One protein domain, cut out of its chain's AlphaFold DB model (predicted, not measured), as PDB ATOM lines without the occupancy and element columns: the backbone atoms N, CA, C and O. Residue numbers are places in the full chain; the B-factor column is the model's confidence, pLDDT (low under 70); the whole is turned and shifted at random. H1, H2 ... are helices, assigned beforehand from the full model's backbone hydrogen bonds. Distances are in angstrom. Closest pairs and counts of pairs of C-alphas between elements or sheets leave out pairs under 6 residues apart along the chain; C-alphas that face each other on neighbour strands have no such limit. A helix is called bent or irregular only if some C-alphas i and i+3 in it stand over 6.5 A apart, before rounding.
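This is residues 16 to 151 of the 151 residues of an uncharacterized protein of viral metagenome (UniProt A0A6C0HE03). Four long helices, H1, H2, H3 and H6, cross one another in a compact pack, with H1 and H3 each touching both H2 and H6. H3, the longest, runs along the long axis, short H4 lies beyond its end, and a long loop leads from H4 to short H5 near H3; residues 65 to 71 stick out. The 136 printed residues hold six named helices, H1 to H6, and no named strand: all helix. The radius of gyration of the C-alphas is 14.7 A, and the spans are 42 by 35 by 32 A.

H1, residues 21 to 36, begins at C-alpha 21 (171.450, 168.403, 227.744) and is 22.3 A long. H2, residues 48 to 67, measures 27.6 A. H3, residues 75 to 99, measures 35.4 A; it is irregular, with C-alphas 76 and 79 8.2 A apart, and has a kink of 27 degrees near residue 82. H4 is residues 101 to 104 and H5 residues 118 to 123. H6, residues 133 to 150, measures 25.3 A and ends at C-alpha 150 (183.257, 167.957, 223.614).

H1 touches H2 through residues 50 to 57 of H2 alone, the closest C-alphas being Val 25 and Leu 53, 6.0 A; the tilt of 70.2 degrees is only just about perpendicular. H2 touches H3 at a steep tilt of 49 degrees, opposite ways, closest at the C-alphas of Ser 56 and Gly 88, 4.0 A. Residues 75 to 86 of H3 alone touch H6, closest at the C-alphas of Ser 82 and Asp 139, 5.1 A. Residues 141 to 149 of H6 alone touch H1, closest at the C-alphas of Ile 28 and Ala 145, 5.3 A. H5 is close to but not clearly touching H3. H3 and H4 meet only through their link. In H1, H2 and H5 every O i to N i+4 pair is within hydrogen-bond range, in H3 19 of 21 and in H6 12 of 14; H4 is too short for one.

The farthest C-alphas, Glu 76 and Tyr 104, are 42.7 A apart. The printed part has no cut; the links H1 to H2 and H4 to H5 are long. Residues 65 to 71 have pLDDT under 70.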
ATOM      1  N   ILE A  16     172.803 166.009 222.504       88.06
ATOM      2  CA  ILE A  16     174.073 166.691 222.266       88.06
ATOM      3  C   ILE A  16     175.143 165.606 222.102       88.06
ATOM      4  O   ILE A  16     175.648 165.064 223.082       88.06
ATOM      5  N   LYS A  17     175.497 165.287 220.851       84.50
ATOM      6  CA  LYS A  17     176.358 164.139 220.508       84.50
ATOM      7  C   LYS A  17     175.806 162.819 221.081       84.50
ATOM      8  O   LYS A  17     174.740 162.387 220.659       84.50
ATOM      9  N   ASP A  18     176.545 162.184 221.989       88.38
ATOM     10  CA  ASP A  18     176.248 160.926 222.678       88.38
ATOM     11  C   ASP A  18     175.567 161.132 224.042       88.38
ATOM     12  O   ASP A  18     175.380 160.162 224.774       88.38
ATOM     13  N   LYS A  19     175.225 162.378 224.394       93.25
ATOM     14  CA  LYS A  19     174.656 162.768 225.690       93.25
ATOM     15  C   LYS A  19     173.364 163.556 225.528       93.25
ATOM     16  O   LYS A  19     173.048 164.040 224.439       93.25
ATOM     17  N   THR A  20     172.631 163.742 226.614       95.69
ATOM     18  CA  THR A  20     171.537 164.718 226.709       95.69
ATOM     19  C   THR A  20     172.027 166.059 227.262       95.69
ATOM     20  O   THR A  20     173.109 166.168 227.846       95.69
ATOM     21  N   MET A  21     171.219 167.109 227.097       95.94
ATOM     22  CA  MET A  21     171.450 168.403 227.744       95.94
ATOM     23  C   MET A  21     171.553 168.266 229.268       95.94
ATOM     24  O   MET A  21     172.446 168.871 229.859       95.94
ATOM     25  N   ASP A  22     170.695 167.457 229.896       97.62
ATOM     26  CA  ASP A  22     170.769 167.176 231.335       97.62
ATOM     27  C   ASP A  22     172.119 166.581 231.738       97.62
ATOM     28  O   ASP A  22     172.795 167.137 232.607       97.62
ATOM     29  N   GLU A  23     172.579 165.540 231.044       97.81
ATOM     30  CA  GLU A  23     173.875 164.918 231.329       97.81
ATOM     31  C   GLU A  23     175.025 165.927 231.205       97.81
ATOM     32  O   GLU A  23     175.872 166.022 232.098       97.81
ATOM     33  N   CYS A  24     175.033 166.739 230.143       97.56
ATOM     34  CA  CYS A  24     176.030 167.792 229.958       97.56
ATOM     35  C   CYS A  24     175.995 168.831 231.092       97.56
ATOM     36  O   CYS A  24     177.043 169.194 231.625       97.56
ATOM     37  N   VAL A  25     174.811 169.296 231.498       98.06
ATOM     38  CA  VAL A  25     174.653 170.277 232.583       98.06
ATOM     39  C   VAL A  25     175.136 169.717 233.918       98.06
ATOM     40  O   VAL A  25     175.831 170.421 234.655       98.06
ATOM     41  N   GLN A  26     174.827 168.456 234.230       98.38
ATOM     42  CA  GLN A  26     175.296 167.827 235.466       98.38
ATOM     43  C   GLN A  26     176.817 167.651 235.476       98.38
ATOM     44  O   GLN A  26     177.439 167.878 236.516       98.38
ATOM     45  N   LEU A  27     177.427 167.307 234.335       98.25
ATOM     46  CA  LEU A  27     178.885 167.220 234.196       98.25
ATOM     47  C   LEU A  27     179.555 168.585 234.395       98.25
ATOM     48  O   LEU A  27     180.502 168.691 235.175       98.25
ATOM     49  N   ILE A  28     179.024 169.640 233.770       98.38
ATOM     50  CA  ILE A  28     179.510 171.016 233.954       98.38
ATOM     51  C   ILE A  28     179.380 171.442 235.417       98.38
ATOM     52  O   ILE A  28     180.314 172.003 235.989       98.38
ATOM     53  N   HIS A  29     178.235 171.169 236.046       98.44
ATOM     54  CA  HIS A  29     178.019 171.512 237.447       98.44
ATOM     55  C   HIS A  29     179.003 170.790 238.368       98.44
ATOM     56  O   HIS A  29     179.587 171.421 239.249       98.44
ATOM     57  N   LYS A  30     179.217 169.490 238.141       98.56
ATOM     58  CA  LYS A  30     180.183 168.691 238.891       98.56
ATOM     59  C   LYS A  30     181.589 169.275 238.778       98.56
ATOM     60  O   LYS A  30     182.202 169.540 239.808       98.56
ATOM     61  N   TYR A  31     182.044 169.560 237.558       98.38
ATOM     62  CA  TYR A  31     183.341 170.194 237.322       98.38
ATOM     63  C   TYR A  31     183.451 171.539 238.054       98.38
ATOM     64  O   TYR A  31     184.425 171.795 238.755       98.38
ATOM     65  N   ASN A  32     182.426 172.391 237.959       98.00
ATOM     66  CA  ASN A  32     182.413 173.689 238.630       98.00
ATOM     67  C   ASN A  32     182.503 173.565 240.162       98.00
ATOM     68  O   ASN A  32     183.242 174.314 240.803       98.00
ATOM     69  N   CYS A  33     181.779 172.609 240.751       98.00
ATOM     70  CA  CYS A  33     181.877 172.303 242.176       98.00
ATOM     71  C   CYS A  33     183.292 171.861 242.560       98.00
ATOM     72  O   CYS A  33     183.833 172.378 243.533       98.00
ATOM     73  N   GLU A  34     183.907 170.967 241.784       97.88
ATOM     74  CA  GLU A  34     185.269 170.478 242.028       97.88
ATOM     75  C   GLU A  34     186.301 171.614 241.977       97.88
ATOM     76  O   GLU A  34     187.092 171.760 242.907       97.88
ATOM     77  N   GLN A  35     186.244 172.476 240.957       97.69
ATOM     78  CA  GLN A  35     187.163 173.617 240.832       97.69
ATOM     79  C   GLN A  35     186.949 174.686 241.912       97.69
ATOM     80  O   GLN A  35     187.882 175.407 242.262       97.69
ATOM     81  N   SER A  36     185.733 174.791 242.452       94.44
ATOM     82  CA  SER A  36     185.381 175.772 243.486       94.44
ATOM     83  C   SER A  36     185.512 175.232 244.918       94.44
ATOM     84  O   SER A  36     185.271 175.972 245.873       94.44
ATOM     85  N   GLY A  37     185.860 173.952 245.093       96.56
ATOM     86  CA  GLY A  37     185.907 173.291 246.401       96.56
ATOM     87  C   GLY A  37     184.529 173.105 247.056       96.56
ATOM     88  O   GLY A  37     184.426 173.061 248.282       96.56
ATOM     89  N   TRP A  38     183.457 173.042 246.264       96.69
ATOM     90  CA  TRP A  38     182.088 172.847 246.743       96.69
ATOM     91  C   TRP A  38     181.691 171.371 246.726       96.69
ATOM     92  O   TRP A  38     182.092 170.607 245.851       96.69
ATOM     93  N   ASN A  39     180.811 170.979 247.650       97.44
ATOM     94  CA  ASN A  39     180.198 169.655 247.613       97.44
ATOM     95  C   ASN A  39     179.243 169.548 246.420       97.44
ATOM     96  O   ASN A  39     178.289 170.325 246.309       97.44
ATOM     97  N   TYR A  40     179.464 168.551 245.567       97.62
ATOM     98  CA  TYR A  40     178.578 168.280 244.443       97.62
ATOM     99  C   TYR A  40     177.224 167.746 244.922       97.62
ATOM    100  O   TYR A  40     177.147 166.733 245.618       97.62
ATOM    101  N   ASN A  41     176.155 168.418 244.503       97.06
ATOM    102  CA  ASN A  41     174.782 167.941 244.605       97.06
ATOM    103  C   ASN A  41     174.115 168.180 243.246       97.06
ATOM    104  O   ASN A  41     174.158 169.316 242.779       97.06
ATOM    105  N   PRO A  42     173.490 167.172 242.612       97.44
ATOM    106  CA  PRO A  42     172.871 167.355 241.304       97.44
ATOM    107  C   PRO A  42     171.899 168.538 241.275       97.44
ATOM    108  O   PRO A  42     171.059 168.700 242.170       97.44
ATOM    109  N   LEU A  43     172.000 169.366 240.234       96.38
ATOM    110  CA  LEU A  43     171.084 170.487 240.053       96.38
ATOM    111  C   LEU A  43     169.708 169.962 239.657       96.38
ATOM    112  O   LEU A  43     169.587 169.055 238.837       96.38
ATOM    113  N   LYS A  44     168.655 170.561 240.212       96.69
ATOM    114  CA  LYS A  44     167.279 170.229 239.838       96.69
ATOM    115  C   LYS A  44     166.868 171.021 238.605       96.69
ATOM    116  O   LYS A  44     167.043 172.234 238.567       96.69
ATOM    117  N   GLN A  45     166.256 170.347 237.645       97.56
ATOM    118  CA  GLN A  45     165.612 170.980 236.501       97.56
ATOM    119  C   GLN A  45     164.577 172.029 236.945       97.56
ATOM    120  O   GLN A  45     163.880 171.852 237.949       97.56
ATOM    121  N   GLY A  46     164.491 173.141 236.211       95.69
ATOM    122  CA  GLY A  46     163.594 174.253 236.529       95.69
ATOM    123  C   GLY A  46     164.053 175.170 237.667       95.69
ATOM    124  O   GLY A  46     163.260 175.993 238.126       95.69
ATOM    125  N   VAL A  47     165.300 175.057 238.146       96.81
ATOM    126  CA  VAL A  47     165.918 176.061 239.038       96.81
ATOM    127  C   VAL A  47     166.814 177.007 238.237       96.81
ATOM    128  O   VAL A  47     167.443 176.605 237.260       96.81
ATOM    129  N   PHE A  48     166.971 178.240 238.720       96.75
ATOM    130  CA  PHE A  48     167.820 179.265 238.096       96.75
ATOM    131  C   PHE A  48     169.237 178.781 237.747       96.75
ATOM    132  O   PHE A  48     169.727 179.029 236.649       96.75
ATOM    133  N   GLY A  49     169.902 178.084 238.676       96.56
ATOM    134  CA  GLY A  49     171.261 177.582 238.463       96.56
ATOM    135  C   GLY A  49     171.356 176.562 237.326       96.56
ATOM    136  O   GLY A  49     172.309 176.610 236.555       96.56
ATOM    137  N   TYR A  50     170.355 175.688 237.191       98.00
ATOM    138  CA  TYR A  50     170.281 174.709 236.108       98.00
ATOM    139  C   TYR A  50     170.038 175.410 234.767       98.00
ATOM    140  O   TYR A  50     170.784 175.202 233.812       98.00
ATOM    141  N   ASP A  51     169.059 176.318 234.721       97.75
ATOM    142  CA  ASP A  51     168.730 177.079 233.513       97.75
ATOM    143  C   ASP A  51     169.897 177.933 233.012       97.75
ATOM    144  O   ASP A  51     170.109 178.020 231.805       97.75
ATOM    145  N   ASN A  52     170.697 178.515 233.912       97.56
ATOM    146  CA  ASN A  52     171.908 179.229 233.504       97.56
ATOM    147  C   ASN A  52     172.857 178.327 232.722       97.56
ATOM    148  O   ASN A  52     173.323 178.722 231.660       97.56
ATOM    149  N   LEU A  53     173.133 177.122 233.227       98.31
ATOM    150  CA  LEU A  53     174.051 176.206 232.554       98.31
ATOM    151  C   LEU A  53     173.486 175.736 231.210       98.31
ATOM    152  O   LEU A  53     174.235 175.701 230.237       98.31
ATOM    153  N   VAL A  54     172.177 175.467 231.122       98.19
ATOM    154  CA  VAL A  54     171.509 175.137 229.848       98.19
ATOM    155  C   VAL A  54     171.696 176.260 228.829       98.19
ATOM    156  O   VAL A  54     172.111 176.007 227.696       98.19
ATOM    157  N   VAL A  55     171.407 177.507 229.209       98.00
ATOM    158  CA  VAL A  55     171.457 178.651 228.287       98.00
ATOM    159  C   VAL A  55     172.899 178.988 227.896       98.00
ATOM    160  O   VAL A  55     173.157 179.222 226.714       98.00
ATOM    161  N   SER A  56     173.846 178.958 228.837       98.00
ATOM    162  CA  SER A  56     175.279 179.148 228.563       98.00
ATOM    163  C   SER A  56     175.837 178.069 227.637       98.00
ATOM    164  O   SER A  56     176.435 178.398 226.614       98.00
ATOM    165  N   LEU A  57     175.580 176.788 227.921       96.62
ATOM    166  CA  LEU A  57     176.006 175.684 227.058       96.62
ATOM    167  C   LEU A  57     175.407 175.818 225.655       96.62
ATOM    168  O   LEU A  57     176.110 175.719 224.651       96.62
ATOM    169  N   THR A  58     174.113 176.120 225.573       94.88
ATOM    170  CA  THR A  58     173.414 176.305 224.298       94.88
ATOM    171  C   THR A  58     173.982 177.478 223.501       94.88
ATOM    172  O   THR A  58     174.121 177.386 222.280       94.88
ATOM    173  N   ARG A  59     174.377 178.569 224.172       94.25
ATOM    174  CA  ARG A  59     175.054 179.705 223.534       94.25
ATOM    175  C   ARG A  59     176.386 179.277 222.919       94.25
ATOM    176  O   ARG A  59     176.640 179.639 221.770       94.25
ATOM    177  N   VAL A  60     177.186 178.479 223.626       93.75
ATOM    178  CA  VAL A  60     178.451 177.933 223.105       93.75
ATOM    179  C   VAL A  60     178.203 176.989 221.930       93.75
ATOM    180  O   VAL A  60     178.811 177.155 220.876       93.75
ATOM    181  N   ILE A  61     177.277 176.037 222.061       89.44
ATOM    182  CA  ILE A  61     176.977 175.045 221.019       89.44
ATOM    183  C   ILE A  61     176.464 175.721 219.750       89.44
ATOM    184  O   ILE A  61     177.003 175.482 218.677       89.44
ATOM    185  N   TYR A  62     175.456 176.594 219.835       85.94
ATOM    186  CA  TYR A  62     174.922 177.223 218.628       85.94
ATOM    187  C   TYR A  62     175.956 178.103 217.943       85.94
ATOM    188  O   TYR A  62     176.033 178.067 216.722       85.94
ATOM    189  N   ASN A  63     176.769 178.869 218.673       79.75
ATOM    190  CA  ASN A  63     177.783 179.706 218.027       79.75
ATOM    191  C   ASN A  63     178.945 178.872 217.469       79.75
ATOM    192  O   ASN A  63     179.383 179.129 216.352       79.75
ATOM    193  N   SER A  64     179.393 177.830 218.170       71.31
ATOM    194  CA  SER A  64     180.441 176.939 217.654       71.31
ATOM    195  C   SER A  64     179.969 176.115 216.447       71.31
ATOM    196  O   SER A  64     180.717 175.976 215.485       71.31
ATOM    197  N   LEU A  65     178.709 175.661 216.427       63.16
ATOM    198  CA  LEU A  65     178.125 174.913 215.306       63.16
ATOM    199  C   LEU A  65     177.670 175.796 214.128       63.16
ATOM    200  O   LEU A  65     177.708 175.335 212.989       63.16
ATOM    201  N   SER A  66     177.226 177.040 214.366       52.03
ATOM    202  CA  SER A  66     176.673 177.914 213.311       52.03
ATOM    203  C   SER A  66     177.654 178.949 212.749       52.03
ATOM    204  O   SER A  66     177.558 179.259 211.562       52.03
ATOM    205  N   LEU A  67     178.608 179.460 213.540       41.47
ATOM    206  CA  LEU A  67     179.539 180.512 213.098       41.47
ATOM    207  C   LEU A  67     180.928 179.986 212.735       41.47
ATOM    208  O   LEU A  67     181.609 180.592 211.909       41.47
ATOM    209  N   TYR A  68     181.335 178.834 213.268       45.31
ATOM    210  CA  TYR A  68     182.663 178.283 213.026       45.31
ATOM    211  C   TYR A  68     182.575 176.870 212.473       45.31
ATOM    212  O   TYR A  68     182.929 175.899 213.139       45.31
ATOM    213  N   LYS A  69     182.152 176.759 211.209       51.38
ATOM    214  CA  LYS A  69     182.407 175.559 210.402       51.38
ATOM    215  C   LYS A  69     183.901 175.217 210.531       51.38
ATOM    216  O   LYS A  69     184.722 175.846 209.870       51.38
ATOM    217  N   ASN A  70     184.223 174.241 211.383       54.44
ATOM    218  CA  ASN A  70     185.545 173.650 211.641       54.44
ATOM    219  C   ASN A  70     186.416 174.203 212.795       54.44
ATOM    220  O   ASN A  70     187.546 173.728 212.908       54.44
ATOM    221  N   LYS A  71     185.968 175.110 213.686       62.81
ATOM    222  CA  LYS A  71     186.745 175.334 214.932       62.81
ATOM    223  C   LYS A  71     186.369 174.276 215.967       62.81
ATOM    224  O   LYS A  71     185.233 174.212 216.428       62.81
ATOM    225  N   ARG A  72     187.349 173.454 216.340       78.50
ATOM    226  CA  ARG A  72     187.259 172.563 217.498       78.50
ATOM    227  C   ARG A  72     187.185 173.414 218.772       78.50
ATOM    228  O   ARG A  72     187.897 174.410 218.873       78.50
ATOM    229  N   LEU A  73     186.336 173.032 219.727       88.19
ATOM    230  CA  LEU A  73     186.386 173.608 221.074       88.19
ATOM    231  C   LEU A  73     187.720 173.193 221.703       88.19
ATOM    232  O   LEU A  73     188.017 172.000 221.764       88.19
ATOM    233  N   SER A  74     188.560 174.145 222.095       91.00
ATOM    234  CA  SER A  74     189.899 173.861 222.615       91.00
ATOM    235  C   SER A  74     190.372 174.973 223.543       91.00
ATOM    236  O   SER A  74     189.845 176.082 223.530       91.00
ATOM    237  N   ASP A  75     191.418 174.708 224.319       92.81
ATOM    238  CA  ASP A  75     191.996 175.732 225.196       92.81
ATOM    239  C   ASP A  75     192.506 176.965 224.425       92.81
ATOM    240  O   ASP A  75     192.533 178.067 224.969       92.81
ATOM    241  N   GLU A  76     192.846 176.817 223.139       91.19
ATOM    242  CA  GLU A  76     193.278 177.925 222.271       91.19
ATOM    243  C   GLU A  76     192.192 178.992 222.069       91.19
ATOM    244  O   GLU A  76     192.511 180.144 221.783       91.19
ATOM    245  N   ASN A  77     190.914 178.626 222.211       91.25
ATOM    246  CA  ASN A  77     189.777 179.542 222.104       91.25
ATOM    247  C   ASN A  77     189.006 179.690 223.426       91.25
ATOM    248  O   ASN A  77     187.857 180.131 223.425       91.25
ATOM    249  N   LEU A  78     189.654 179.398 224.560       94.94
ATOM    250  CA  LEU A  78     189.042 179.462 225.887       94.94
ATOM    251  C   LEU A  78     188.364 180.810 226.178       94.94
ATOM    252  O   LEU A  78     187.253 180.828 226.700       94.94
ATOM    253  N   GLU A  79     188.999 181.935 225.843       96.38
ATOM    254  CA  GLU A  79     188.426 183.267 226.092       96.38
ATOM    255  C   GLU A  79     187.179 183.529 225.232       96.38
ATOM    256  O   GLU A  79     186.189 184.045 225.744       96.38
ATOM    257  N   GLU A  80     187.183 183.103 223.962       94.44
ATOM    258  CA  GLU A  80     186.012 183.206 223.073       94.44
ATOM    259  C   GLU A  80     184.843 182.364 223.620       94.44
ATOM    260  O   GLU A  80     183.692 182.802 223.633       94.44
ATOM    261  N   ILE A  81     185.125 181.154 224.119       95.62
ATOM    262  CA  ILE A  81     184.106 180.286 224.729       95.62
ATOM    263  C   ILE A  81     183.592 180.889 226.041       95.62
ATOM    264  O   ILE A  81     182.388 180.858 226.297       95.62
ATOM    265  N   SER A  82     184.477 181.456 226.859       97.56
ATOM    266  CA  SER A  82     184.116 182.081 228.138       97.56
ATOM    267  C   SER A  82     183.218 183.300 227.931       97.56
ATOM    268  O   SER A  82     182.229 183.464 228.642       97.56
ATOM    269  N   GLU A  83     183.473 184.096 226.890       97.50
ATOM    270  CA  GLU A  83     182.583 185.188 226.491       97.50
ATOM    271  C   GLU A  83     181.180 184.678 226.123       97.50
ATOM    272  O   GLU A  83     180.178 185.224 226.585       97.50
ATOM    273  N   LEU A  84     181.080 183.579 225.368       96.81
ATOM    274  CA  LEU A  84     179.790 182.964 225.031       96.81
ATOM    275  C   LEU A  84     179.060 182.402 226.263       96.81
ATOM    276  O   LEU A  84     177.831 182.505 226.346       96.81
ATOM    277  N   VAL A  85     179.793 181.823 227.219       98.19
ATOM    278  CA  VAL A  85     179.240 181.384 228.509       98.19
ATOM    279  C   VAL A  85     178.640 182.572 229.257       98.19
ATOM    280  O   VAL A  85     177.475 182.486 229.669       98.19
ATOM    281  N   HIS A  86     179.392 183.673 229.366       98.50
ATOM    282  CA  HIS A  86     178.961 184.908 230.024       98.50
ATOM    283  C   HIS A  86     177.709 185.488 229.365       98.50
ATOM    284  O   HIS A  86     176.724 185.788 230.035       98.50
ATOM    285  N   GLU A  87     177.677 185.573 228.033       97.81
ATOM    286  CA  GLU A  87     176.497 186.045 227.306       97.81
ATOM    287  C   GLU A  87     175.245 185.204 227.589       97.81
ATOM    288  O   GLU A  87     174.144 185.747 227.737       97.81
ATOM    289  N   GLY A  88     175.389 183.876 227.634       97.88
ATOM    290  CA  GLY A  88     174.288 182.976 227.967       97.88
ATOM    291  C   GLY A  88     173.805 183.171 229.404       97.88
ATOM    292  O   GLY A  88     172.597 183.280 229.638       97.88
ATOM    293  N   TRP A  89     174.743 183.317 230.341       98.44
ATOM    294  CA  TRP A  89     174.445 183.590 231.742       98.44
ATOM    295  C   TRP A  89     173.696 184.919 231.896       98.44
ATOM    296  O   TRP A  89     172.625 184.946 232.500       98.44
ATOM    297  N   CYS A  90     174.182 185.996 231.271       98.38
ATOM    298  CA  CYS A  90     173.550 187.317 231.285       98.38
ATOM    299  C   CYS A  90     172.101 187.265 230.796       98.38
ATOM    300  O   CYS A  90     171.202 187.816 231.435       98.38
ATOM    301  N   LYS A  91     171.852 186.575 229.676       97.69
ATOM    302  CA  LYS A  91     170.505 186.445 229.103       97.69
ATOM    303  C   LYS A  91     169.549 185.732 230.048       97.69
ATOM    304  O   LYS A  91     168.441 186.224 230.270       97.69
ATOM    305  N   ASN A  92     169.970 184.604 230.619       97.94
ATOM    306  CA  ASN A  92     169.122 183.871 231.550       97.94
ATOM    307  C   ASN A  92     168.923 184.640 232.865       97.94
ATOM    308  O   ASN A  92     167.798 184.725 233.355       97.94
ATOM    309  N   TYR A  93     169.979 185.257 233.399       98.00
ATOM    310  CA  TYR A  93     169.916 186.090 234.598       98.00
ATOM    311  C   TYR A  93     168.903 187.223 234.467       98.00
ATOM    312  O   TYR A  93     167.995 187.323 235.291       98.00
ATOM    313  N   LEU A  94     169.007 188.034 233.412       97.81
ATOM    314  CA  LEU A  94     168.077 189.138 233.175       97.81
ATOM    315  C   LEU A  94     166.648 188.629 232.957       97.81
ATOM    316  O   LEU A  94     165.695 189.226 233.457       97.81
ATOM    317  N   HIS A  95     166.481 187.500 232.265       97.19
ATOM    318  CA  HIS A  95     165.165 186.896 232.091       97.19
ATOM    319  C   HIS A  95     164.546 186.473 233.432       97.19
ATOM    320  O   HIS A  95     163.414 186.865 233.717       97.19
ATOM    321  N   TRP A  96     165.272 185.726 234.267       97.25
ATOM    322  CA  TRP A  96     164.781 185.289 235.576       97.25
ATOM    323  C   TRP A  96     164.528 186.459 236.529       97.25
ATOM    324  O   TRP A  96     163.543 186.428 237.264       97.25
ATOM    325  N   LEU A  97     165.381 187.488 236.493       96.56
ATOM    326  CA  LEU A  97     165.237 188.698 237.302       96.56
ATOM    327  C   LEU A  97     163.947 189.460 236.978       96.56
ATOM    328  O   LEU A  97     163.290 189.953 237.888       96.56
ATOM    329  N   HIS A  98     163.597 189.580 235.696       95.94
ATOM    330  CA  HIS A  98     162.483 190.429 235.263       95.94
ATOM    331  C   HIS A  98     161.157 189.692 235.077       95.94
ATOM    332  O   HIS A  98     160.109 190.321 235.174       95.94
ATOM    333  N   ASN A  99     161.185 188.392 234.774       94.19
ATOM    334  CA  ASN A  99     159.974 187.632 234.445       94.19
ATOM    335  C   ASN A  99     159.530 186.692 235.564       94.19
ATOM    336  O   ASN A  99     158.383 186.257 235.544       94.19
ATOM    337  N   GLU A 100     160.425 186.364 236.502       94.56
ATOM    338  CA  GLU A 100     160.133 185.512 237.660       94.56
ATOM    339  C   GLU A 100     159.317 184.255 237.278       94.56
ATOM    340  O   GLU A 100     158.177 184.088 237.718       94.56
ATOM    341  N   PRO A 101     159.861 183.348 236.441       94.81
ATOM    342  CA  PRO A 101     159.085 182.273 235.803       94.81
ATOM    343  C   PRO A 101     158.346 181.361 236.798       94.81
ATOM    344  O   PRO A 101     157.294 180.806 236.482       94.81
ATOM    345  N   TYR A 102     158.863 181.255 238.022       94.88
ATOM    346  CA  TYR A 102     158.272 180.514 239.135       94.88
ATOM    347  C   TYR A 102     156.944 181.089 239.660       94.88
ATOM    348  O   TYR A 102     156.241 180.390 240.384       94.88
ATOM    349  N   ILE A 103     156.586 182.339 239.340       94.38
ATOM    350  CA  ILE A 103     155.304 182.940 239.754       94.38
ATOM    351  C   ILE A 103     154.148 182.371 238.930       94.38
ATOM    352  O   ILE A 103     153.085 182.077 239.472       94.38
ATOM    353  N   TYR A 104     154.355 182.206 237.625       92.19
ATOM    354  CA  TYR A 104     153.286 181.867 236.680       92.19
ATOM    355  C   TYR A 104     153.321 180.409 236.227       92.19
ATOM    356  O   TYR A 104     152.327 179.903 235.708       92.19
ATOM    357  N   ASN A 105     154.449 179.720 236.416       92.88
ATOM    358  CA  ASN A 105     154.592 178.317 236.064       92.88
ATOM    359  C   ASN A 105     155.140 177.511 237.259       92.88
ATOM    360  O   ASN A 105     156.334 177.595 237.559       92.88
ATOM    361  N   PRO A 106     154.300 176.675 237.906       93.81
ATOM    362  CA  PRO A 106     154.669 175.938 239.118       93.81
ATOM    363  C   PRO A 106     155.716 174.841 238.879       93.81
ATOM    364  O   PRO A 106     156.195 174.221 239.824       93.81
ATOM    365  N   ASN A 107     156.074 174.570 237.621       95.88
ATOM    366  CA  ASN A 107     157.156 173.652 237.293       95.88
ATOM    367  C   ASN A 107     158.551 174.254 237.512       95.88
ATOM    368  O   ASN A 107     159.510 173.480 237.581       95.88
ATOM    369  N   TYR A 108     158.662 175.583 237.625       96.75
ATOM    370  CA  TYR A 108     159.896 176.273 237.994       96.75
ATOM    371  C   TYR A 108     159.936 176.555 239.489       96.75
ATOM    372  O   TYR A 108     158.923 176.837 240.128       96.75
ATOM    373  N   ILE A 109     161.138 176.504 240.048       96.38
ATOM    374  CA  ILE A 109     161.363 176.631 241.482       96.38
ATOM    375  C   ILE A 109     162.013 177.982 241.758       96.38
ATOM    376  O   ILE A 109     163.044 178.331 241.176       96.38
ATOM    377  N   LYS A 110     161.412 178.734 242.685       95.31
ATOM    378  CA  LYS A 110     161.936 180.023 243.130       95.31
ATOM    379  C   LYS A 110     163.362 179.865 243.686       95.31
ATOM    380  O   LYS A 110     163.587 178.974 244.508       95.31
ATOM    381  N   PRO A 111     164.321 180.722 243.292       93.50
ATOM    382  CA  PRO A 111     165.659 180.705 243.871       93.50
ATOM    383  C   PRO A 111     165.609 180.974 245.378       93.50
ATOM    384  O   PRO A 111     164.858 181.834 245.833       93.50
ATOM    385  N   TYR A 112     166.430 180.258 246.151       90.00
ATOM    386  CA  TYR A 112     166.520 180.476 247.599       90.00
ATOM    387  C   TYR A 112     167.029 181.887 247.927       90.00
ATOM    388  O   TYR A 112     166.455 182.588 248.754       90.00
ATOM    389  N   ALA A 113     168.092 182.312 247.240       89.44
ATOM    390  CA  ALA A 113     168.597 183.673 247.315       89.44
ATOM    391  C   ALA A 113     167.917 184.541 246.251       89.44
ATOM    392  O   ALA A 113     167.846 184.147 245.084       89.44
ATOM    393  N   ALA A 114     167.472 185.735 246.647       90.75
ATOM    394  CA  ALA A 114     166.939 186.720 245.714       90.75
ATOM    395  C   ALA A 114     167.954 187.023 244.601       90.75
ATOM    396  O   ALA A 114     169.167 187.037 244.826       90.75
ATOM    397  N   LEU A 115     167.451 187.237 243.386       93.56
ATOM    398  CA  LEU A 115     168.234 187.788 242.282       93.56
ATOM    399  C   LEU A 115     168.289 189.317 242.416       93.56
ATOM    400  O   LEU A 115     167.489 189.898 243.148       93.56
ATOM    401  N   GLY A 116     169.209 189.970 241.706       93.94
ATOM    402  CA  GLY A 116     169.279 191.431 241.692       93.94
ATOM    403  C   GLY A 116     170.258 192.053 242.687       93.94
ATOM    404  O   GLY A 116     170.137 193.248 242.943       93.94
ATOM    405  N   ASP A 117     171.220 191.305 243.237       95.19
ATOM    406  CA  ASP A 117     172.314 191.937 243.988       95.19
ATOM    407  C   ASP A 117     173.242 192.740 243.071       95.19
ATOM    408  O   ASP A 117     173.293 192.553 241.851       95.19
ATOM    409  N   GLU A 118     173.994 193.640 243.697       95.75
ATOM    410  CA  GLU A 118     174.878 194.589 243.027       95.75
ATOM    411  C   GLU A 118     175.917 193.903 242.136       95.75
ATOM    412  O   GLU A 118     176.131 194.345 241.006       95.75
ATOM    413  N   ILE A 119     176.518 192.798 242.595       95.50
ATOM    414  CA  ILE A 119     177.589 192.114 241.863       95.50
ATOM    415  C   ILE A 119     177.027 191.461 240.605       95.50
ATOM    416  O   ILE A 119     177.548 191.693 239.514       95.50
ATOM    417  N   ARG A 120     175.945 190.678 240.720       95.88
ATOM    418  CA  ARG A 120     175.330 190.040 239.544       95.88
ATOM    419  C   ARG A 120     174.753 191.071 238.573       95.88
ATOM    420  O   ARG A 120     174.901 190.904 237.366       95.88
ATOM    421  N   ASN A 121     174.172 192.166 239.067       97.44
ATOM    422  CA  ASN A 121     173.696 193.260 238.214       97.44
ATOM    423  C   ASN A 121     174.826 193.980 237.474       97.44
ATOM    424  O   ASN A 121     174.635 194.370 236.322       97.44
ATOM    425  N   MET A 122     175.979 194.171 238.121       97.25
ATOM    426  CA  MET A 122     177.173 194.705 237.473       97.25
ATOM    427  C   MET A 122     177.655 193.740 236.391       97.25
ATOM    428  O   MET A 122     177.779 194.148 235.241       97.25
ATOM    429  N   CYS A 123     177.828 192.453 236.714       97.50
ATOM    430  CA  CYS A 123     178.302 191.457 235.750       97.50
ATOM    431  C   CYS A 123     177.384 191.380 234.521       97.50
ATOM    432  O   CYS A 123     177.867 191.390 233.396       97.50
ATOM    433  N   ALA A 124     176.062 191.403 234.725       97.44
ATOM    434  CA  ALA A 124     175.078 191.327 233.645       97.44
ATOM    435  C   ALA A 124     175.076 192.532 232.685       97.44
ATOM    436  O   ALA A 124     174.504 192.454 231.599       97.44
ATOM    437  N   LYS A 125     175.682 193.655 233.088       97.00
ATOM    438  CA  LYS A 125     175.802 194.889 232.292       97.00
ATOM    439  C   LYS A 125     177.211 195.104 231.735       97.00
ATOM    440  O   LYS A 125     177.411 196.038 230.962       97.00
ATOM    441  N   THR A 126     178.164 194.262 232.119       97.75
ATOM    442  CA  THR A 126     179.574 194.382 231.749       97.75
ATOM    443  C   THR A 126     179.916 193.352 230.678       97.75
ATOM    444  O   THR A 126     179.556 192.180 230.786       97.75
ATOM    445  N   LEU A 127     180.613 193.787 229.627       97.81
ATOM    446  CA  LEU A 127     181.132 192.875 228.608       97.81
ATOM    447  C   LEU A 127     182.187 191.955 229.222       97.81
ATOM    448  O   LEU A 127     182.951 192.392 230.079       97.81
ATOM    449  N   TYR A 128     182.284 190.714 228.739       98.25
ATOM    450  CA  TYR A 128     183.209 189.720 229.293       98.25
ATOM    451  C   TYR A 128     184.644 190.255 229.410       98.25
ATOM    452  O   TYR A 128     185.247 190.195 230.478       98.25
ATOM    453  N   LYS A 129     185.169 190.882 228.349       97.94
ATOM    454  CA  LYS A 129     186.522 191.467 228.320       97.94
ATOM    455  C   LYS A 129     186.786 192.509 229.420       97.94
ATOM    456  O   LYS A 129     187.937 192.662 229.830       97.94
ATOM    457  N   ASP A 130     185.742 193.171 229.908       98.31
ATOM    458  CA  ASP A 130     185.805 194.260 230.887       98.31
ATOM    459  C   ASP A 130     185.458 193.780 232.310       98.31
ATOM    460  O   ASP A 130     185.502 194.562 233.259       98.31
ATOM    461  N   LEU A 131     185.120 192.495 232.484       98.06
ATOM    462  CA  LEU A 131     184.837 191.922 233.796       98.06
ATOM    463  C   LEU A 131     186.085 191.908 234.695       98.06
ATOM    464  O   LEU A 131     187.203 191.685 234.209       98.06
ATOM    465  N   PRO A 132     185.891 192.037 236.021       97.62
ATOM    466  CA  PRO A 132     186.909 191.681 236.999       97.62
ATOM    467  C   PRO A 132     187.410 190.246 236.797       97.62
ATOM    468  O   PRO A 132     186.650 189.348 236.424       97.62
ATOM    469  N   GLU A 133     188.694 190.020 237.065       97.62
ATOM    470  CA  GLU A 133     189.366 188.750 236.765       97.62
ATOM    471  C   GLU A 133     188.766 187.554 237.523       97.62
ATOM    472  O   GLU A 133     188.645 186.460 236.975       97.62
ATOM    473  N   ASP A 134     188.316 187.765 238.761       97.00
ATOM    474  CA  ASP A 134     187.633 186.750 239.567       97.00
ATOM    475  C   ASP A 134     186.265 186.357 238.989       97.00
ATOM    476  O   ASP A 134     185.823 185.222 239.172       97.00
ATOM    477  N   GLN A 135     185.596 187.268 238.274       97.62
ATOM    478  CA  GLN A 135     184.341 186.972 237.583       97.62
ATOM    479  C   GLN A 135     184.611 186.243 236.266       97.62
ATOM    480  O   GLN A 135     184.006 185.197 236.043       97.62
ATOM    481  N   LYS A 136     185.598 186.689 235.472       98.31
ATOM    482  CA  LYS A 136     186.040 185.964 234.263       98.31
ATOM    483  C   LYS A 136     186.428 184.526 234.572       98.31
ATOM    484  O   LYS A 136     186.085 183.609 233.831       98.31
ATOM    485  N   GLN A 137     187.118 184.309 235.691       98.38
ATOM    486  CA  GLN A 137     187.560 182.977 236.079       98.38
ATOM    487  C   GLN A 137     186.396 181.996 236.271       98.38
ATOM    488  O   GLN A 137     186.553 180.811 235.974       98.38
ATOM    489  N   LYS A 138     185.225 182.469 236.708       97.88
ATOM    490  CA  LYS A 138     184.026 181.626 236.828       97.88
ATOM    491  C   LYS A 138     183.543 181.169 235.455       97.88
ATOM    492  O   LYS A 138     183.287 179.981 235.279       97.88
ATOM    493  N   ASP A 139     183.499 182.070 234.478       98.44
ATOM    494  CA  ASP A 139     183.122 181.722 233.104       98.44
ATOM    495  C   ASP A 139     184.142 180.773 232.466       98.44
ATOM    496  O   ASP A 139     183.751 179.788 231.841       98.44
ATOM    497  N   ARG A 140     185.446 180.988 232.705       98.50
ATOM    498  CA  ARG A 140     186.511 180.086 232.231       98.50
ATOM    499  C   ARG A 140     186.396 178.676 232.791       98.50
ATOM    500  O   ARG A 140     186.660 177.721 232.069       98.50
ATOM    501  N   ILE A 141     186.023 178.521 234.063       98.50
ATOM    502  CA  ILE A 141     185.805 177.196 234.670       98.50
ATOM    503  C   ILE A 141     184.698 176.450 233.918       98.50
ATOM    504  O   ILE A 141     184.872 175.287 233.558       98.50
ATOM    505  N   ILE A 142     183.586 177.128 233.635       98.44
ATOM    506  CA  ILE A 142     182.482 176.546 232.867       98.44
ATOM    507  C   ILE A 142     182.915 176.256 231.425       98.44
ATOM    508  O   ILE A 142     182.634 175.176 230.912       98.44
ATOM    509  N   ALA A 143     183.635 177.175 230.781       97.44
ATOM    510  CA  ALA A 143     184.143 176.998 229.425       97.44
ATOM    511  C   ALA A 143     185.061 175.772 229.299       97.44
ATOM    512  O   ALA A 143     184.885 174.983 228.373       97.44
ATOM    513  N   LYS A 144     185.973 175.555 230.258       97.88
ATOM    514  CA  LYS A 144     186.827 174.354 230.315       97.88
ATOM    515  C   LYS A 144     186.014 173.072 230.430       97.88
ATOM    516  O   LYS A 144     186.237 172.150 229.657       97.88
ATOM    517  N   ALA A 145     185.014 173.046 231.311       97.56
ATOM    518  CA  ALA A 145     184.125 171.894 231.422       97.56
ATOM    519  C   ALA A 145     183.423 171.579 230.089       97.56
ATOM    520  O   ALA A 145     183.284 170.419 229.711       97.56
ATOM    521  N   ILE A 146     183.001 172.611 229.348       95.44
ATOM    522  CA  ILE A 146     182.394 172.442 228.024       95.44
ATOM    523  C   ILE A 146     183.420 171.912 227.012       95.44
ATOM    524  O   ILE A 146     183.099 171.003 226.254       95.44
ATOM    525  N   ILE A 147     184.647 172.438 226.993       93.88
ATOM    526  CA  ILE A 147     185.724 171.941 226.121       93.88
ATOM    527  C   ILE A 147     185.981 170.448 226.385       93.88
ATOM    528  O   ILE A 147     186.013 169.670 225.432       93.88
ATOM    529  N   ASP A 148     186.084 170.050 227.654       92.81
ATOM    530  CA  ASP A 148     186.350 168.669 228.075       92.81
ATOM    531  C   ASP A 148     185.222 167.705 227.679       92.81
ATOM    532  O   ASP A 148     185.484 166.591 227.245       92.81
ATOM    533  N   ILE A 149     183.956 168.126 227.776       91.25
ATOM    534  CA  ILE A 149     182.806 167.296 227.367       91.25
ATOM    535  C   ILE A 149     182.799 167.047 225.851       91.25
ATOM    536  O   ILE A 149     182.271 166.038 225.379       91.25
ATOM    537  N   PHE A 150     183.334 167.984 225.071       86.62
ATOM    538  CA  PHE A 150     183.257 167.957 223.614       86.62
ATOM    539  C   PHE A 150     184.534 167.456 222.927       86.62
ATOM    540  O   PHE A 150     184.525 167.370 221.691       86.62
ATOM    541  N   ASN A 151     185.569 167.091 223.681       82.56
ATOM    542  CA  ASN A 151     186.834 166.548 223.185       82.56
ATOM    543  C   ASN A 151     187.050 165.093 223.581       82.56
ATOM    544  O   ASN A 151     187.737 164.423 222.777       82.56
TER     545      ASN A 151